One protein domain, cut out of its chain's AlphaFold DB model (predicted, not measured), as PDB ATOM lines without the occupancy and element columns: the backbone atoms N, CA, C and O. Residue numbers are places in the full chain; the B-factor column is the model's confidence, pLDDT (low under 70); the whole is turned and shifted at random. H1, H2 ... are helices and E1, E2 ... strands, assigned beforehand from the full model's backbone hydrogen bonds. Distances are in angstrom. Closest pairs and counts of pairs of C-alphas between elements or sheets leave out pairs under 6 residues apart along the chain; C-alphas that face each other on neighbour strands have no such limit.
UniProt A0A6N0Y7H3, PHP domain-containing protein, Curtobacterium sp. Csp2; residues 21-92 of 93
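This is residues 21 to 92 of the 93 residues of the protein "PHP domain-containing protein" of Curtobacterium sp. Csp2 (UniProt A0A6N0Y7H3). A small three-stranded sheet has the long strand E2 between its two shorter neighbours; helices H1 and H2 pack at the end where E2 runs beside E1, and the hairpin of E2 and E3 reaches away from them at the other end. The printed part has 72 residues, with two named helices and three named strands in the order H1, E1, H2, E2, E3, a mixed class of helices and strands. The mixed sheet runs E1, E2, E3. The whole is compact, with a radius of gyration of the C-alphas of 12.4 A and spans of 38 by 28 by 21 A.

Find C-alpha 74 at (-16.994, -30.899, 8.208); from there E2, residues 74 to 83, runs 27.6 A to C-alpha 83 at (-0.537, -10.062, 15.903). Beside it are E1, residues 49 to 52, 10.2 A, and E3, residues 86 to 91, 16.6 A. H1, residues 35 to 44, begins at C-alpha 35 at (-22.189, -26.422, 19.681) and measures 14.3 A; H2, residues 61 to 68, measures 10.8 A.

Look first at E2, whose pairing is staggered: residues 74 to 77 pair with E1, parallel, N 76 to O 50 at 2.8 A, and residues 78 to 83 with E3, an antiparallel hairpin, N 81 to O 88 at 2.8 A. H1 and H2 on one face of the sheet make two layers, helices on one face of a sheet. H2 is over E2 at a height over the sheet of 8.1 A, only just along the strands at 29 degrees on the local plane; their closest C-alphas, of Cys 61 and Pro 77, are 5.2 A apart. E1, H2 and E2 form a strand-helix-strand unit, two parallel neighbour strands with a helix between, with a right-handed crossover. H1 and H2 touch at a steep tilt of 55 degrees, the same way; their closest C-alphas, of Glu 36 and Ala 67, are 5.4 A apart. In H1 and H2 every O i to N i+4 pair is within hydrogen-bond range.

The C-alphas of Asp 70 and Arg 84, the two farthest apart, are 39.3 A apart. The printed part has no cut, and no link is long. Residues 21 to 34 hold no named element, and no printed residue is under 70 in pLDDT.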
ATOM      1  N   THR A  21     -16.415 -19.093  18.708       95.19
ATOM      2  CA  THR A  21     -17.140 -19.729  19.801       95.19
ATOM      3  C   THR A  21     -16.925 -18.958  21.105       95.19
ATOM      4  O   THR A  21     -16.115 -18.031  21.147       95.19
ATOM      5  N   PRO A  22     -17.581 -19.335  22.218       94.62
ATOM      6  CA  PRO A  22     -17.293 -18.761  23.530       94.62
ATOM      7  C   PRO A  22     -15.814 -18.873  23.935       94.62
ATOM      8  O   PRO A  22     -15.346 -18.116  24.783       94.62
ATOM      9  N   GLY A  23     -15.042 -19.774  23.307       93.38
ATOM     10  CA  GLY A  23     -13.588 -19.825  23.450       93.38
ATOM     11  C   GLY A  23     -12.882 -18.498  23.133       93.38
ATOM     12  O   GLY A  23     -11.887 -18.186  23.789       93.38
ATOM     13  N   SER A  24     -13.419 -17.692  22.209       93.56
ATOM     14  CA  SER A  24     -12.893 -16.368  21.839       93.56
ATOM     15  C   SER A  24     -13.067 -15.289  22.908       93.56
ATOM     16  O   SER A  24     -12.343 -14.295  22.875       93.56
ATOM     17  N   GLN A  25     -13.999 -15.462  23.854       90.81
ATOM     18  CA  GLN A  25     -14.374 -14.449  24.859       90.81
ATOM     19  C   GLN A  25     -14.879 -13.117  24.267       90.81
ATOM     20  O   GLN A  25     -14.848 -12.081  24.934       90.81
ATOM     21  N   ASP A  26     -15.338 -13.126  23.018       88.69
ATOM     22  CA  ASP A  26     -15.939 -11.985  22.318       88.69
ATOM     23  C   ASP A  26     -17.469 -12.103  22.181       88.69
ATOM     24  O   ASP A  26     -18.133 -11.151  21.768       88.69
ATOM     25  N   ALA A  27     -18.031 -13.243  22.590       77.31
ATOM     26  CA  ALA A  27     -19.458 -13.508  22.680       77.31
ATOM     27  C   ALA A  27     -19.905 -13.664  24.143       77.31
ATOM     28  O   ALA A  27     -19.148 -14.108  25.002       77.31
ATOM     29  N   ASP A  28     -21.158 -13.301  24.427       77.12
ATOM     30  CA  ASP A  28     -21.793 -13.589  25.715       77.12
ATOM     31  C   ASP A  28     -22.258 -15.051  25.749       77.12
ATOM     32  O   ASP A  28     -23.220 -15.424  25.069       77.12
ATOM     33  N   ASP A  29     -21.596 -15.861  26.579       72.75
ATOM     34  CA  ASP A  29     -21.901 -17.274  26.818       72.75
ATOM     35  C   ASP A  29     -23.393 -17.537  27.077       72.75
ATOM     36  O   ASP A  29     -23.907 -18.592  26.700       72.75
ATOM     37  N   ALA A  30     -24.115 -16.594  27.698       76.62
ATOM     38  CA  ALA A  30     -25.527 -16.765  28.038       76.62
ATOM     39  C   ALA A  30     -26.457 -16.796  26.811       76.62
ATOM     40  O   ALA A  30     -27.577 -17.300  26.910       76.62
ATOM     41  N   HIS A  31     -26.006 -16.271  25.669       77.75
ATOM     42  CA  HIS A  31     -26.818 -16.101  24.460       77.75
ATOM     43  C   HIS A  31     -26.212 -16.766  23.217       77.75
ATOM     44  O   HIS A  31     -26.799 -16.672  22.141       77.75
ATOM     45  N   TYR A  32     -25.067 -17.441  23.352       83.19
ATOM     46  CA  TYR A  32     -24.358 -18.054  22.227       83.19
ATOM     47  C   TYR A  32     -25.090 -19.273  21.633       83.19
ATOM     48  O   TYR A  32     -25.101 -19.455  20.419       83.19
ATOM     49  N   GLY A  33     -25.722 -20.091  22.481       87.81
ATOM     50  CA  GLY A  33     -26.272 -21.397  22.100       87.81
ATOM     51  C   GLY A  33     -25.323 -22.558  22.415       87.81
ATOM     52  O   GLY A  33     -24.317 -22.405  23.113       87.81
ATOM     53  N   THR A  34     -25.674 -23.752  21.952       94.00
ATOM     54  CA  THR A  34     -24.871 -24.978  22.068       94.00
ATOM     55  C   THR A  34     -24.008 -25.197  20.814       94.00
ATOM     56  O   THR A  34     -24.326 -24.652  19.758       94.00
ATOM     57  N   PRO A  35     -22.918 -25.989  20.880       95.88
ATOM     58  CA  PRO A  35     -22.189 -26.422  19.681       95.88
ATOM     59  C   PRO A  35     -23.102 -27.008  18.596       95.88
ATOM     60  O   PRO A  35     -22.926 -26.738  17.409       95.88
ATOM     61  N   GLU A  36     -24.106 -27.779  19.009       97.69
ATOM     62  CA  GLU A  36     -25.095 -28.395  18.132       97.69
ATOM     63  C   GLU A  36     -25.961 -27.347  17.421       97.69
ATOM     64  O   GLU A  36     -26.269 -27.521  16.244       97.69
ATOM     65  N   ASP A  37     -26.291 -26.232  18.084       96.75
ATOM     66  CA  ASP A  37     -27.018 -25.120  17.455       96.75
ATOM     67  C   ASP A  37     -26.188 -24.472  16.335       96.75
ATOM     68  O   ASP A  37     -26.727 -24.137  15.280       96.75
ATOM     69  N   VAL A  38     -24.870 -24.341  16.523       96.38
ATOM     70  CA  VAL A  38     -23.950 -23.811  15.499       96.38
ATOM     71  C   VAL A  38     -23.850 -24.768  14.311       96.38
ATOM     72  O   VAL A  38     -23.952 -24.338  13.160       96.38
ATOM     73  N   VAL A  39     -23.694 -26.068  14.576       98.38
ATOM     74  CA  VAL A  39     -23.671 -27.110  13.537       98.38
ATOM     75  C   VAL A  39     -24.979 -27.107  12.746       98.38
ATOM     76  O   VAL A  39     -24.953 -27.096  11.515       98.38
ATOM     77  N   GLN A  40     -26.124 -27.054  13.431       98.50
ATOM     78  CA  GLN A  40     -27.428 -27.017  12.777       98.50
ATOM     79  C   GLN A  40     -27.606 -25.744  11.945       98.50
ATOM     80  O   GLN A  40     -28.063 -25.827  10.808       98.50
ATOM     81  N   ALA A  41     -27.182 -24.583  12.451       98.00
ATOM     82  CA  ALA A  41     -27.234 -23.337  11.695       98.00
ATOM     83  C   ALA A  41     -26.390 -23.406  10.410       98.00
ATOM     84  O   ALA A  41     -26.854 -22.983   9.352       98.00
ATOM     85  N   ALA A  42     -25.184 -23.978  10.467       98.44
ATOM     86  CA  ALA A  42     -24.337 -24.166   9.287       98.44
ATOM     87  C   ALA A  42     -24.983 -25.103   8.249       98.44
ATOM     88  O   ALA A  42     -24.980 -24.801   7.052       98.44
ATOM     89  N   LEU A  43     -25.597 -26.201   8.705       98.62
ATOM     90  CA  LEU A  43     -26.354 -27.121   7.851       98.62
ATOM     91  C   LEU A  43     -27.570 -26.441   7.209       98.62
ATOM     92  O   LEU A  43     -27.798 -26.608   6.010       98.62
ATOM     93  N   ASP A  44     -28.315 -25.636   7.968       98.56
ATOM     94  CA  ASP A  44     -29.485 -24.896   7.479       98.56
ATOM     95  C   ASP A  44     -29.107 -23.851   6.413       98.56
ATOM     96  O   ASP A  44     -29.905 -23.550   5.524       98.56
ATOM     97  N   GLN A  45     -27.879 -23.323   6.464       98.44
ATOM     98  CA  GLN A  45     -27.311 -22.458   5.421       98.44
ATOM     99  C   GLN A  45     -26.727 -23.230   4.227       98.44
ATOM    100  O   GLN A  45     -26.289 -22.616   3.253       98.44
ATOM    101  N   GLY A  46     -26.724 -24.565   4.263       98.19
ATOM    102  CA  GLY A  46     -26.176 -25.403   3.198       98.19
ATOM    103  C   GLY A  46     -24.647 -25.383   3.123       98.19
ATOM    104  O   GLY A  46     -24.090 -25.602   2.044       98.19
ATOM    105  N   LEU A  47     -23.963 -25.101   4.237       98.69
ATOM    106  CA  LEU A  47     -22.506 -25.167   4.306       98.69
ATOM    107  C   LEU A  47     -22.038 -26.622   4.358       98.69
ATOM    108  O   LEU A  47     -22.610 -27.462   5.048       98.69
ATOM    109  N   ALA A  48     -20.960 -26.905   3.634       98.44
ATOM    110  CA  ALA A  48     -20.291 -28.200   3.652       98.44
ATOM    111  C   ALA A  48     -19.220 -28.284   4.745       98.44
ATOM    112  O   ALA A  48     -18.934 -29.371   5.244       98.44
ATOM    113  N   ALA A  49     -18.633 -27.144   5.117       98.44
ATOM    114  CA  ALA A  49     -17.651 -27.075   6.185       98.44
ATOM    115  C   ALA A  49     -17.673 -25.735   6.922       98.44
ATOM    116  O   ALA A  49     -18.004 -24.700   6.335       98.44
ATOM    117  N   ILE A  50     -17.240 -25.769   8.179       98.69
ATOM    118  CA  ILE A  50     -16.861 -24.586   8.954       98.69
ATOM    119  C   ILE A  50     -15.448 -24.740   9.527       98.69
ATOM    120  O   ILE A  50     -14.986 -25.868   9.706       98.69
ATOM    121  N   ALA A  51     -14.778 -23.636   9.857       98.69
ATOM    122  CA  ALA A  51     -13.554 -23.649  10.659       98.69
ATOM    123  C   ALA A  51     -13.748 -22.887  11.974       98.69
ATOM    124  O   ALA A  51     -14.181 -21.735  11.970       98.69
ATOM    125  N   VAL A  52     -13.399 -23.528  13.091       98.38
ATOM    126  CA  VAL A  52     -13.377 -22.887  14.413       98.38
ATOM    127  C   VAL A  52     -12.100 -22.073  14.516       98.38
ATOM    128  O   VAL A  52     -11.020 -22.644  14.450       98.38
ATOM    129  N   THR A  53     -12.192 -20.759  14.676       98.50
ATOM    130  CA  THR A  53     -11.024 -19.869  14.668       98.50
ATOM    131  C   THR A  53     -11.054 -18.913  15.847       98.50
ATOM    132  O   THR A  53     -11.028 -17.699  15.672       98.50
ATOM    133  N   ASP A  54     -11.117 -19.460  17.060       97.81
ATOM    134  CA  ASP A  54     -11.195 -18.627  18.255       97.81
ATOM    135  C   ASP A  54      -9.944 -17.753  18.451       97.81
ATOM    136  O   ASP A  54      -8.830 -18.111  18.050       97.81
ATOM    137  N   HIS A  55     -10.106 -16.619  19.136       97.81
ATOM    138  CA  HIS A  55      -9.012 -15.701  19.440       97.81
ATOM    139  C   HIS A  55      -7.928 -16.358  20.311       97.81
ATOM    140  O   HIS A  55      -8.092 -16.560  21.515       97.81
ATOM    141  N   ASN A  56      -6.758 -16.607  19.717       97.75
ATOM    142  CA  ASN A  56      -5.545 -17.100  20.377       97.75
ATOM    143  C   ASN A  56      -5.726 -18.414  21.166       97.75
ATOM    144  O   ASN A  56      -4.954 -18.699  22.086       97.75
ATOM    145  N   THR A  57      -6.725 -19.226  20.817       97.75
ATOM    146  CA  THR A  57      -7.005 -20.516  21.455       97.75
ATOM    147  C   THR A  57      -7.633 -21.497  20.468       97.75
ATOM    148  O   THR A  57      -8.250 -21.097  19.493       97.75
ATOM    149  N   ALA A  58      -7.481 -22.793  20.742       97.81
ATOM    150  CA  ALA A  58      -8.127 -23.882  20.003       97.81
ATOM    151  C   ALA A  58      -9.050 -24.723  20.911       97.81
ATOM    152  O   ALA A  58      -9.440 -25.834  20.563       97.81
ATOM    153  N   ALA A  59      -9.377 -24.218  22.108       96.81
ATOM    154  CA  ALA A  59     -10.008 -24.993  23.180       96.81
ATOM    155  C   ALA A  59     -11.391 -25.578  22.837       96.81
ATOM    156  O   ALA A  59     -11.818 -26.532  23.483       96.81
ATOM    157  N   TRP A  60     -12.090 -25.019  21.847       96.69
ATOM    158  CA  TRP A  60     -13.404 -25.494  21.406       96.69
ATOM    159  C   TRP A  60     -13.375 -26.389  20.165       96.69
ATOM    160  O   TRP A  60     -14.422 -26.925  19.805       96.69
ATOM    161  N   CYS A  61     -12.213 -26.603  19.536       98.06
ATOM    162  CA  CYS A  61     -12.114 -27.409  18.315       98.06
ATOM    163  C   CYS A  61     -12.668 -28.828  18.514       98.06
ATOM    164  O   CYS A  61     -13.555 -29.241  17.770       98.06
ATOM    165  N   ASP A  62     -12.220 -29.536  19.558       98.19
ATOM    166  CA  ASP A  62     -12.685 -30.902  19.850       98.19
ATOM    167  C   ASP A  62     -14.192 -30.934  20.130       98.19
ATOM    168  O   ASP A  62     -14.913 -31.774  19.602       98.19
ATOM    169  N   ARG A  63     -14.688 -29.961  20.905       97.31
ATOM    170  CA  ARG A  63     -16.110 -29.853  21.251       97.31
ATOM    171  C   ARG A  63     -16.990 -29.633  20.018       97.31
ATOM    172  O   ARG A  63     -18.060 -30.226  19.921       97.31
ATOM    173  N   MET A  64     -16.554 -28.782  19.095       98.00
ATOM    174  CA  MET A  64     -17.266 -28.524  17.842       98.00
ATOM    175  C   MET A  64     -17.186 -29.717  16.886       98.00
ATOM    176  O   MET A  64     -18.181 -30.055  16.248       98.00
ATOM    177  N   SER A  65     -16.034 -30.388  16.817       98.19
ATOM    178  CA  SER A  65     -15.866 -31.614  16.029       98.19
ATOM    179  C   SER A  65     -16.774 -32.738  16.541       98.19
ATOM    180  O   SER A  65     -17.461 -33.388  15.752       98.19
ATOM    181  N   ASP A  66     -16.865 -32.909  17.864       98.56
ATOM    182  CA  ASP A  66     -17.766 -33.874  18.497       98.56
ATOM    183  C   ASP A  66     -19.239 -33.593  18.179       98.56
ATOM    184  O   ASP A  66     -19.976 -34.529  17.868       98.56
ATOM    185  N   ALA A  67     -19.657 -32.325  18.194       98.31
ATOM    186  CA  ALA A  67     -21.029 -31.928  17.874       98.31
ATOM    187  C   ALA A  67     -21.417 -32.207  16.411       98.31
ATOM    188  O   ALA A  67     -22.581 -32.476  16.116       98.31
ATOM    189  N   ALA A  68     -20.450 -32.177  15.488       98.38
ATOM    190  CA  ALA A  68     -20.680 -32.446  14.071       98.38
ATOM    191  C   ALA A  68     -20.510 -33.922  13.673       98.38
ATOM    192  O   ALA A  68     -20.836 -34.274  12.538       98.38
ATOM    193  N   ARG A  69     -20.034 -34.788  14.581       97.94
ATOM    194  CA  ARG A  69     -19.602 -36.174  14.315       97.94
ATOM    195  C   ARG A  69     -20.602 -37.014  13.514       97.94
ATOM    196  O   ARG A  69     -20.186 -37.786  12.655       97.94
ATOM    197  N   ASP A  70     -21.894 -36.869  13.800       97.94
ATOM    198  CA  ASP A  70     -22.977 -37.635  13.165       97.94
ATOM    199  C   ASP A  70     -23.730 -36.827  12.088       97.94
ATOM    200  O   ASP A  70     -24.860 -37.148  11.713       97.94
ATOM    201  N   THR A  71     -23.109 -35.763  11.581       98.56
ATOM    202  CA  THR A  71     -23.662 -34.867  10.561       98.56
ATOM    203  C   THR A  71     -22.784 -34.868   9.305       98.56
ATOM    204  O   THR A  71     -21.635 -35.307   9.354       98.56
ATOM    205  N   PRO A  72     -23.280 -34.380   8.153       98.31
ATOM    206  CA  PRO A  72     -22.445 -34.228   6.965       98.31
ATOM    207  C   PRO A  72     -21.537 -32.983   7.004       98.31
ATOM    208  O   PRO A  72     -20.775 -32.784   6.060       98.31
ATOM    209  N   LEU A  73     -21.627 -32.134   8.036       98.62
ATOM    210  CA  LEU A  73     -20.817 -30.921   8.146       98.62
ATOM    211  C   LEU A  73     -19.388 -31.274   8.565       98.62
ATOM    212  O   LEU A  73     -19.171 -31.897   9.603       98.62
ATOM    213  N   VAL A  74     -18.400 -30.815   7.801       98.44
ATOM    214  CA  VAL A  74     -16.994 -30.899   8.208       98.44
ATOM    215  C   VAL A  74     -16.665 -29.733   9.139       98.44
ATOM    216  O   VAL A  74     -16.880 -28.574   8.795       98.44
ATOM    217  N   VAL A  75     -16.097 -30.024  10.305       98.62
ATOM    218  CA  VAL A  75     -15.560 -28.998  11.208       98.62
ATOM    219  C   VAL A  75     -14.043 -29.066  11.170       98.62
ATOM    220  O   VAL A  75     -13.455 -30.055  11.604       98.62
ATOM    221  N   LEU A  76     -13.419 -28.011  10.650       98.62
ATOM    222  CA  LEU A  76     -11.972 -27.855  10.623       98.62
ATOM    223  C   LEU A  76     -11.496 -27.154  11.903       98.62
ATOM    224  O   LEU A  76     -12.054 -26.116  12.282       98.62
ATOM    225  N   PRO A  77     -10.463 -27.677  12.574       98.56
ATOM    226  CA  PRO A  77      -9.824 -26.963  13.662       98.56
ATOM    227  C   PRO A  77      -9.017 -25.765  13.137       98.56
ATOM    228  O   PRO A  77      -8.413 -25.797  12.060       98.56
ATOM    229  N   GLY A  78      -9.002 -24.694  13.922       98.56
ATOM    230  CA  GLY A  78      -8.334 -23.451  13.576       98.56
ATOM    231  C   GLY A  78      -8.084 -22.548  14.785       98.56
ATOM    232  O   GLY A  78      -8.434 -22.863  15.924       98.56
ATOM    233  N   VAL A  79      -7.431 -21.415  14.537       98.50
ATOM    234  CA  VAL A  79      -7.189 -20.348  15.516       98.50
ATOM    235  C   VAL A  79      -7.050 -19.009  14.797       98.50
ATOM    236  O   VAL A  79      -6.398 -18.928  13.751       98.50
ATOM    237  N   GLU A  80      -7.612 -17.948  15.370       98.69
ATOM    238  CA  GLU A  80      -7.311 -16.575  14.968       98.69
ATOM    239  C   GLU A  80      -6.230 -15.998  15.890       98.69
ATOM    240  O   GLU A  80      -6.461 -15.694  17.061       98.69
ATOM    241  N   LEU A  81      -5.014 -15.845  15.368       98.19
ATOM    242  CA  LEU A  81      -3.889 -15.279  16.107       98.19
ATOM    243  C   LEU A  81      -3.895 -13.756  16.010       98.19
ATOM    244  O   LEU A  81      -3.780 -13.186  14.920       98.19
ATOM    245  N   SER A  82      -3.933 -13.090  17.161       97.12
ATOM    246  CA  SER A  82      -3.751 -11.645  17.248       97.12
ATOM    247  C   SER A  82      -2.267 -11.304  17.141       97.12
ATOM    248  O   SER A  82      -1.448 -11.690  17.977       97.12
ATOM    249  N   THR A  83      -1.904 -10.545  16.115       96.88
ATOM    250  CA  THR A  83      -0.537 -10.062  15.903       96.88
ATOM    251  C   THR A  83      -0.466  -8.546  16.079       96.88
ATOM    252  O   THR A  83      -1.477  -7.867  16.254       96.88
ATOM    253  N   ARG A  84       0.742  -7.977  16.008       97.31
ATOM    254  CA  ARG A  84       0.917  -6.514  16.002       97.31
ATOM    255  C   ARG A  84       0.425  -5.847  14.714       97.31
ATOM    256  O   ARG A  84       0.236  -4.636  14.714       97.31
ATOM    257  N   GLU A  85       0.257  -6.614  13.641       97.31
ATOM    258  CA  GLU A  85      -0.044  -6.111  12.293       97.31
ATOM    259  C   GLU A  85      -1.440  -6.527  11.802       97.31
ATOM    260  O   GLU A  85      -1.806  -6.237  10.666       97.31
ATOM    261  N   GLY A  86      -2.238  -7.179  12.651       97.31
ATOM    262  CA  GLY A  86      -3.573  -7.669  12.309       97.31
ATOM    263  C   GLY A  86      -3.831  -9.073  12.841       97.31
ATOM    264  O   GLY A  86      -3.106  -9.560  13.713       97.31
ATOM    265  N   HIS A  87      -4.865  -9.720  12.313       98.06
ATOM    266  CA  HIS A  87      -5.242 -11.083  12.674       98.06
ATOM    267  C   HIS A  87      -4.859 -12.078  11.579       98.06
ATOM    268  O   HIS A  87      -4.904 -11.756  10.390       98.06
ATOM    269  N   LEU A  88      -4.465 -13.279  11.996       98.31
ATOM    270  CA  LEU A  88      -4.069 -14.368  11.111       98.31
ATOM    271  C   LEU A  88      -4.870 -15.624  11.446       98.31
ATOM    272  O   LEU A  88      -4.784 -16.119  12.568       98.31
ATOM    273  N   LEU A  89      -5.573 -16.171  10.456       98.50
ATOM    274  CA  LEU A  89      -6.212 -17.478  10.570       98.50
ATOM    275  C   LEU A  89      -5.201 -18.587  10.273       98.50
ATOM    276  O   LEU A  89      -4.586 -18.609   9.205       98.50
ATOM    277  N   GLY A  90      -5.042 -19.513  11.215       98.50
ATOM    278  CA  GLY A  90      -4.404 -20.808  10.988       98.50
ATOM    279  C   GLY A  90      -5.462 -21.902  11.046       98.50
ATOM    280  O   GLY A  90      -6.167 -21.982  12.041       98.50
ATOM    281  N   ILE A  91      -5.576 -22.723  10.001       98.62
ATOM    282  CA  ILE A  91      -6.573 -23.804   9.873       98.62
ATOM    283  C   ILE A  91      -5.832 -25.092   9.487       98.62
ATOM    284  O   ILE A  91      -4.905 -25.028   8.671       98.62
ATOM    285  N   TRP A  92      -6.200 -26.237  10.070       97.88
ATOM    286  CA  TRP A  92      -5.562 -27.539   9.815       97.88
ATOM    287  C   TRP A  92      -6.573 -28.696   9.722       97.88
ATOM    288  O   TRP A  92      -7.770 -28.480   9.891       97.88
TER     289      TRP A  92